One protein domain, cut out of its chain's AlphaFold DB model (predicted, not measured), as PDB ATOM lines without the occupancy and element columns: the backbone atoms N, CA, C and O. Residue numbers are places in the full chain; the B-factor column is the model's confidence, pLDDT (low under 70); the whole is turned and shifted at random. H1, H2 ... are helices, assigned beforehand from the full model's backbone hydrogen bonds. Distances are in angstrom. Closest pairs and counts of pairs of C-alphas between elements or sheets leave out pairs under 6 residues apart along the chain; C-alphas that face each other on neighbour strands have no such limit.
ATOM      1  N   SER A  22     354.322 330.423 251.854       66.19
ATOM      2  CA  SER A  22     355.659 330.034 251.401       66.19
ATOM      3  C   SER A  22     356.088 328.728 252.096       66.19
ATOM      4  O   SER A  22     355.671 328.488 253.233       66.19
ATOM      5  N   PRO A  23     356.986 327.913 251.509       70.06
ATOM      6  CA  PRO A  23     357.517 326.705 252.160       70.06
ATOM      7  C   PRO A  23     358.070 326.978 253.570       70.06
ATOM      8  O   PRO A  23     357.978 326.149 254.474       70.06
ATOM      9  N   VAL A  24     358.598 328.187 253.776       74.25
ATOM     10  CA  VAL A  24     359.070 328.687 255.071       74.25
ATOM     11  C   VAL A  24     357.923 328.854 256.073       74.25
ATOM     12  O   VAL A  24     358.036 328.392 257.205       74.25
ATOM     13  N   GLU A  25     356.815 329.483 255.680       75.75
ATOM     14  CA  GLU A  25     355.648 329.673 256.554       75.75
ATOM     15  C   GLU A  25     354.961 328.350 256.874       75.75
ATOM     16  O   GLU A  25     354.564 328.120 258.018       75.75
ATOM     17  N   TRP A  26     354.870 327.464 255.879       77.25
ATOM     18  CA  TRP A  26     354.383 326.104 256.061       77.25
ATOM     19  C   TRP A  26     355.181 325.392 257.154       77.25
ATOM     20  O   TRP A  26     354.601 324.961 258.150       77.25
ATOM     21  N   ARG A  27     356.516 325.367 257.032       77.31
ATOM     22  CA  ARG A  27     357.416 324.760 258.026       77.31
ATOM     23  C   ARG A  27     357.323 325.427 259.394       77.31
ATOM     24  O   ARG A  27     357.301 324.718 260.397       77.31
ATOM     25  N   GLN A  28     357.219 326.754 259.461       82.19
ATOM     26  CA  GLN A  28     357.055 327.459 260.737       82.19
ATOM     27  C   GLN A  28     355.752 327.074 261.440       82.19
ATOM     28  O   GLN A  28     355.762 326.784 262.638       82.19
ATOM     29  N   LYS A  29     354.627 327.032 260.716       80.38
ATOM     30  CA  LYS A  29     353.351 326.634 261.317       80.38
ATOM     31  C   LYS A  29     353.333 325.152 261.691       80.38
ATOM     32  O   LYS A  29     352.874 324.829 262.782       80.38
ATOM     33  N   MET A  30     353.888 324.280 260.848       81.62
ATOM     34  CA  MET A  30     354.094 322.858 261.153       81.62
ATOM     35  C   MET A  30     354.894 322.686 262.446       81.62
ATOM     36  O   MET A  30     354.431 322.040 263.381       81.62
ATOM     37  N   SER A  31     356.046 323.352 262.548       83.44
ATOM     38  CA  SER A  31     356.898 323.307 263.737       83.44
ATOM     39  C   SER A  31     356.179 323.824 264.980       83.44
ATOM     40  O   SER A  31     356.369 323.271 266.060       83.44
ATOM     41  N   LYS A  32     355.343 324.861 264.851       86.44
ATOM     42  CA  LYS A  32     354.550 325.395 265.964       86.44
ATOM     43  C   LYS A  32     353.484 324.404 266.435       86.44
ATOM     44  O   LYS A  32     353.306 324.246 267.637       86.44
ATOM     45  N   LEU A  33     352.804 323.727 265.511       84.94
ATOM     46  CA  LEU A  33     351.785 322.720 265.824       84.94
ATOM     47  C   LEU A  33     352.414 321.471 266.459       84.94
ATOM     48  O   LEU A  33     351.909 320.976 267.466       84.94
ATOM     49  N   ILE A  34     353.566 321.026 265.952       84.38
ATOM     50  CA  ILE A  34     354.341 319.933 266.555       84.38
ATOM     51  C   ILE A  34     354.826 320.314 267.957       84.38
ATOM     52  O   ILE A  34     354.693 319.531 268.894       84.38
ATOM     53  N   ALA A  35     355.309 321.547 268.143       84.38
ATOM     54  CA  ALA A  35     355.716 322.055 269.455       84.38
ATOM     55  C   ALA A  35     354.553 322.148 270.459       84.38
ATOM     56  O   ALA A  35     354.778 322.084 271.666       84.38
ATOM     57  N   GLN A  36     353.310 322.259 269.983       84.81
ATOM     58  CA  GLN A  36     352.098 322.185 270.807       84.81
ATOM     59  C   GLN A  36     351.694 320.745 271.168       84.81
ATOM     60  O   GLN A  36     350.670 320.543 271.817       84.81
ATOM     61  N   GLY A  37     352.478 319.745 270.757       85.50
ATOM     62  CA  GLY A  37     352.198 318.330 270.988       85.50
ATOM     63  C   GLY A  37     351.266 317.708 269.950       85.50
ATOM     64  O   GLY A  37     350.796 316.591 270.159       85.50
ATOM     65  N   ARG A  38     350.980 318.399 268.837       83.25
ATOM     66  CA  ARG A  38     350.228 317.801 267.728       83.25
ATOM     67  C   ARG A  38     351.140 316.928 266.881       83.25
ATOM     68  O   ARG A  38     352.321 317.209 266.708       83.25
ATOM     69  N   THR A  39     350.575 315.869 266.324       85.19
ATOM     70  CA  THR A  39     351.306 315.005 265.390       85.19
ATOM     71  C   THR A  39     351.451 315.681 264.028       85.19
ATOM     72  O   THR A  39     350.627 316.521 263.659       85.19
ATOM     73  N   GLU A  40     352.457 315.290 263.243       77.44
ATOM     74  CA  GLU A  40     352.644 315.796 261.874       77.44
ATOM     75  C   GLU A  40     351.377 315.679 261.024       77.44
ATOM     76  O   GLU A  40     351.041 316.609 260.298       77.44
ATOM     77  N   THR A  41     350.644 314.569 261.136       80.69
ATOM     78  CA  THR A  41     349.395 314.346 260.395       80.69
ATOM     79  C   THR A  41     348.313 315.351 260.784       80.69
ATOM     80  O   THR A  41     347.661 315.917 259.907       80.69
ATOM     81  N   GLN A  42     348.140 315.619 262.083       82.44
ATOM     82  CA  GLN A  42     347.181 316.621 262.563       82.44
ATOM     83  C   GLN A  42     347.595 318.033 262.152       82.44
ATOM     84  O   GLN A  42     346.762 318.801 261.677       82.44
ATOM     85  N   ALA A  43     348.886 318.349 262.269       83.06
ATOM     86  CA  ALA A  43     349.426 319.634 261.859       83.06
ATOM     87  C   ALA A  43     349.236 319.872 260.351       83.06
ATOM     88  O   ALA A  43     348.771 320.935 259.944       83.06
ATOM     89  N   LYS A  44     349.512 318.860 259.517       78.50
ATOM     90  CA  LYS A  44     349.236 318.872 258.069       78.50
ATOM     91  C   LYS A  44     347.757 319.121 257.790       78.50
ATOM     92  O   LYS A  44     347.435 320.018 257.017       78.50
ATOM     93  N   ALA A  45     346.872 318.354 258.425       78.62
ATOM     94  CA  ALA A  45     345.432 318.474 258.223       78.62
ATOM     95  C   ALA A  45     344.913 319.875 258.587       78.62
ATOM     96  O   ALA A  45     344.142 320.457 257.827       78.62
ATOM     97  N   GLU A  46     345.381 320.459 259.693       80.69
ATOM     98  CA  GLU A  46     345.013 321.824 260.091       80.69
ATOM     99  C   GLU A  46     345.502 322.891 259.121       80.69
ATOM    100  O   GLU A  46     344.791 323.868 258.875       80.69
ATOM    101  N   LEU A  47     346.707 322.733 258.574       78.56
ATOM    102  CA  LEU A  47     347.242 323.697 257.618       78.56
ATOM    103  C   LEU A  47     346.515 323.628 256.280       78.56
ATOM    104  O   LEU A  47     346.191 324.675 255.724       78.56
ATOM    105  N   ILE A  48     346.192 322.422 255.809       77.44
ATOM    106  CA  ILE A  48     345.373 322.213 254.610       77.44
ATOM    107  C   ILE A  48     343.967 322.790 254.819       77.44
ATOM    108  O   ILE A  48     343.489 323.555 253.983       77.44
ATOM    109  N   ALA A  49     343.326 322.505 255.954       77.38
ATOM    110  CA  ALA A  49     342.007 323.051 256.273       77.38
ATOM    111  C   ALA A  49     342.031 324.586 256.390       77.38
ATOM    112  O   ALA A  49     341.152 325.272 255.872       77.38
ATOM    113  N   SER A  50     343.068 325.148 257.020       73.38
ATOM    114  CA  SER A  50     343.252 326.602 257.119       73.38
ATOM    115  C   SER A  50     343.419 327.261 255.747       73.38
ATOM    116  O   SER A  50     342.931 328.372 255.538       73.38
ATOM    117  N   GLU A  51     344.086 326.588 254.809       71.88
ATOM    118  CA  GLU A  51     344.217 327.032 253.420       71.88
ATOM    119  C   GLU A  51     342.871 327.004 252.678       71.88
ATOM    120  O   GLU A  51     342.507 327.968 252.005       71.88
ATOM    121  N   GLU A  52     342.103 325.921 252.821       71.25
ATOM    122  CA  GLU A  52     340.783 325.789 252.202       71.25
ATOM    123  C   GLU A  52     339.821 326.880 252.695       71.25
ATOM    124  O   GLU A  52     339.150 327.538 251.894       71.25
ATOM    125  N   ILE A  53     339.845 327.171 253.999       71.25
ATOM    126  CA  ILE A  53     339.090 328.275 254.601       71.25
ATOM    127  C   ILE A  53     339.559 329.626 254.043       71.25
ATOM    128  O   ILE A  53     338.734 330.491 253.734       71.25
ATOM    129  N   ALA A  54     340.869 329.834 253.886       69.62
ATOM    130  CA  ALA A  54     341.404 331.066 253.309       69.62
ATOM    131  C   ALA A  54     340.957 331.253 251.847       69.62
ATOM    132  O   ALA A  54     340.557 332.357 251.468       69.62
ATOM    133  N   ARG A  55     340.940 330.181 251.043       68.38
ATOM    134  CA  ARG A  55     340.410 330.206 249.671       68.38
ATOM    135  C   ARG A  55     338.922 330.525 249.632       68.38
ATOM    136  O   ARG A  55     338.519 331.383 248.849       68.38
ATOM    137  N   GLN A  56     338.114 329.885 250.478       70.38
ATOM    138  CA  GLN A  56     336.683 330.182 250.561       70.38
ATOM    139  C   GLN A  56     336.443 331.649 250.928       70.38
ATOM    140  O   GLN A  56     335.657 332.323 250.266       70.38
ATOM    141  N   ARG A  57     337.183 332.187 251.904       68.50
ATOM    142  CA  ARG A  57     337.105 333.611 252.271       68.50
ATOM    143  C   ARG A  57     337.485 334.538 251.118       68.50
ATOM    144  O   ARG A  57     336.828 335.555 250.929       68.50
ATOM    145  N   GLN A  58     338.504 334.199 250.324       68.00
ATOM    146  CA  GLN A  58     338.854 334.993 249.141       68.00
ATOM    147  C   GLN A  58     337.789 334.938 248.049       68.00
ATOM    148  O   GLN A  58     337.535 335.955 247.408       68.00
ATOM    149  N   LYS A  59     337.161 333.776 247.847       67.38
ATOM    150  CA  LYS A  59     336.062 333.628 246.894       67.38
ATOM    151  C   LYS A  59     334.863 334.486 247.308       67.38
ATOM    152  O   LYS A  59     334.388 335.279 246.505       67.38
ATOM    153  N   ILE A  60     334.482 334.434 248.586       69.81
ATOM    154  CA  ILE A  60     333.419 335.277 249.154       69.81
ATOM    155  C   ILE A  60     333.758 336.768 248.993       69.81
ATOM    156  O   ILE A  60     332.917 337.550 248.560       69.81
ATOM    157  N   ALA A  61     335.004 337.167 249.267       67.75
ATOM    158  CA  ALA A  61     335.441 338.553 249.095       67.75
ATOM    159  C   ALA A  61     335.413 339.019 247.624       67.75
ATOM    160  O   ALA A  61     335.104 340.181 247.358       67.75
ATOM    161  N   GLN A  62     335.711 338.139 246.658       61.34
ATOM    162  CA  GLN A  62     335.544 338.450 245.234       61.34
ATOM    163  C   GLN A  62     334.069 338.581 244.850       61.34
ATOM    164  O   GLN A  62     333.716 339.523 244.145       61.34
ATOM    165  N   GLU A  63     333.205 337.686 245.327       61.75
ATOM    166  CA  GLU A  63     331.768 337.738 245.037       61.75
ATOM    167  C   GLU A  63     331.115 339.007 245.614       61.75
ATOM    168  O   GLU A  63     330.337 339.666 244.922       61.75
ATOM    169  N   GLU A  64     331.510 339.442 246.816       60.47
ATOM    170  CA  GLU A  64     331.028 340.701 247.403       60.47
ATOM    171  C   GLU A  64     331.494 341.937 246.605       60.47
ATOM    172  O   GLU A  64     330.741 342.897 246.410       60.47
ATOM    173  N   GLN A  65     332.724 341.910 246.081       55.84
ATOM    174  CA  GLN A  65     333.271 343.007 245.279       55.84
ATOM    175  C   GLN A  65     332.650 343.073 243.870       55.84
ATOM    176  O   GLN A  65     332.438 344.165 243.338       55.84
ATOM    177  N   VAL A  66     332.315 341.925 243.269       57.88
ATOM    178  CA  VAL A  66     331.627 341.847 241.967       57.88
ATOM    179  C   VAL A  66     330.153 342.254 242.091       57.88
ATOM    180  O   VAL A  66     329.638 342.933 241.202       57.88
ATOM    181  N   GLY A  67     329.491 341.930 243.209       57.22
ATOM    182  CA  GLY A  67     328.120 342.368 243.491       57.22
ATOM    183  C   GLY A  67     327.979 343.890 243.593       57.22
ATOM    184  O   GLY A  67     327.066 344.464 243.001       57.22
ATOM    185  N   LYS A  68     328.928 344.572 244.253       53.75
ATOM    186  CA  LYS A  68     328.925 346.043 244.381       53.75
ATOM    187  C   LYS A  68     329.180 346.784 243.062       53.75
ATOM    188  O   LYS A  68     328.675 347.886 242.895       53.75
ATOM    189  N   LYS A  69     329.911 346.193 242.107       53.78
ATOM    190  CA  LYS A  69     330.158 346.805 240.782       53.78
ATOM    191  C   LYS A  69     329.000 346.669 239.791       53.78
ATOM    192  O   LYS A  69     329.007 347.367 238.787       53.78
ATOM    193  N   ARG A  70     328.032 345.778 240.033       51.62
ATOM    194  CA  ARG A  70     326.839 345.625 239.175       51.62
ATOM    195  C   ARG A  70     325.667 346.527 239.571       51.62
ATOM    196  O   ARG A  70     324.697 346.590 238.827       51.62
ATOM    197  N   ALA A  71     325.744 347.178 240.730       51.56
ATOM    198  CA  ALA A  71     324.708 348.073 241.243       51.56
ATOM    199  C   ALA A  71     325.050 349.569 241.076       51.56
ATOM    200  O   ALA A  71     324.330 350.405 241.618       51.56
TER     201      ALA A  71
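AT A GLANCE: This is residues 22 to 71 of the 72 residues of an uncharacterized protein of Candidatus Nomurabacteria bacterium RIFCSPLOWO2_01_FULL_39_17 (UniProt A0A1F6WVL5). Two helices meet near their ends as an uneven V, with H1 as the short arm, H2 as the long arm and the turn of residues 36 to 39 at the point. The long arm makes most of the length: residues 49 to 71, of which 49 to 69 belong to H2, stick out free of the rest. The printed part has 50 residues with two named helices, H1 then H2, and no named strand; the class is all helix. The whole is extended, with a radius of gyration of the C-alphas of 15.7 A and spans of 50 by 18 by 13 A.

IN THESE COORDINATES: After Ser 22, H1 takes residues 23 to 35, 18.0 A from first to last C-alpha, beginning with C-alpha 23 at (357.517, 326.705, 252.160). Residues 36 to 39 follow. H2 takes residues 40 to 69, 43.7 A long, from C-alpha 40 at (352.644, 315.796, 261.874) to C-alpha 69 at (330.158, 346.805, 240.782). Residues 70 and 71 end the printed part.

HOW THE PARTS SIT: H1 and H2 touch, with 9 pairs of C-alphas within 8 A. Their closest C-alphas, those of Leu 33 and Ala 43, are 5.6 A apart. H2 touches H1 with residues 40 to 47 alone. The two helices run opposite ways at a steep tilt of 53 degrees. In H1 and H2 every O i to N i+4 pair is within hydrogen-bond range.

THE WHOLE: The two C-alphas farthest apart, those of Gly 37 and Ala 71, are 50.3 A apart. The printed part has no cut, and the link from H1 to H2 is tight. The mean pLDDT of the printed part is 72.9; residue 22, residues 54 to 55 and residues 57 to 71 are under 70.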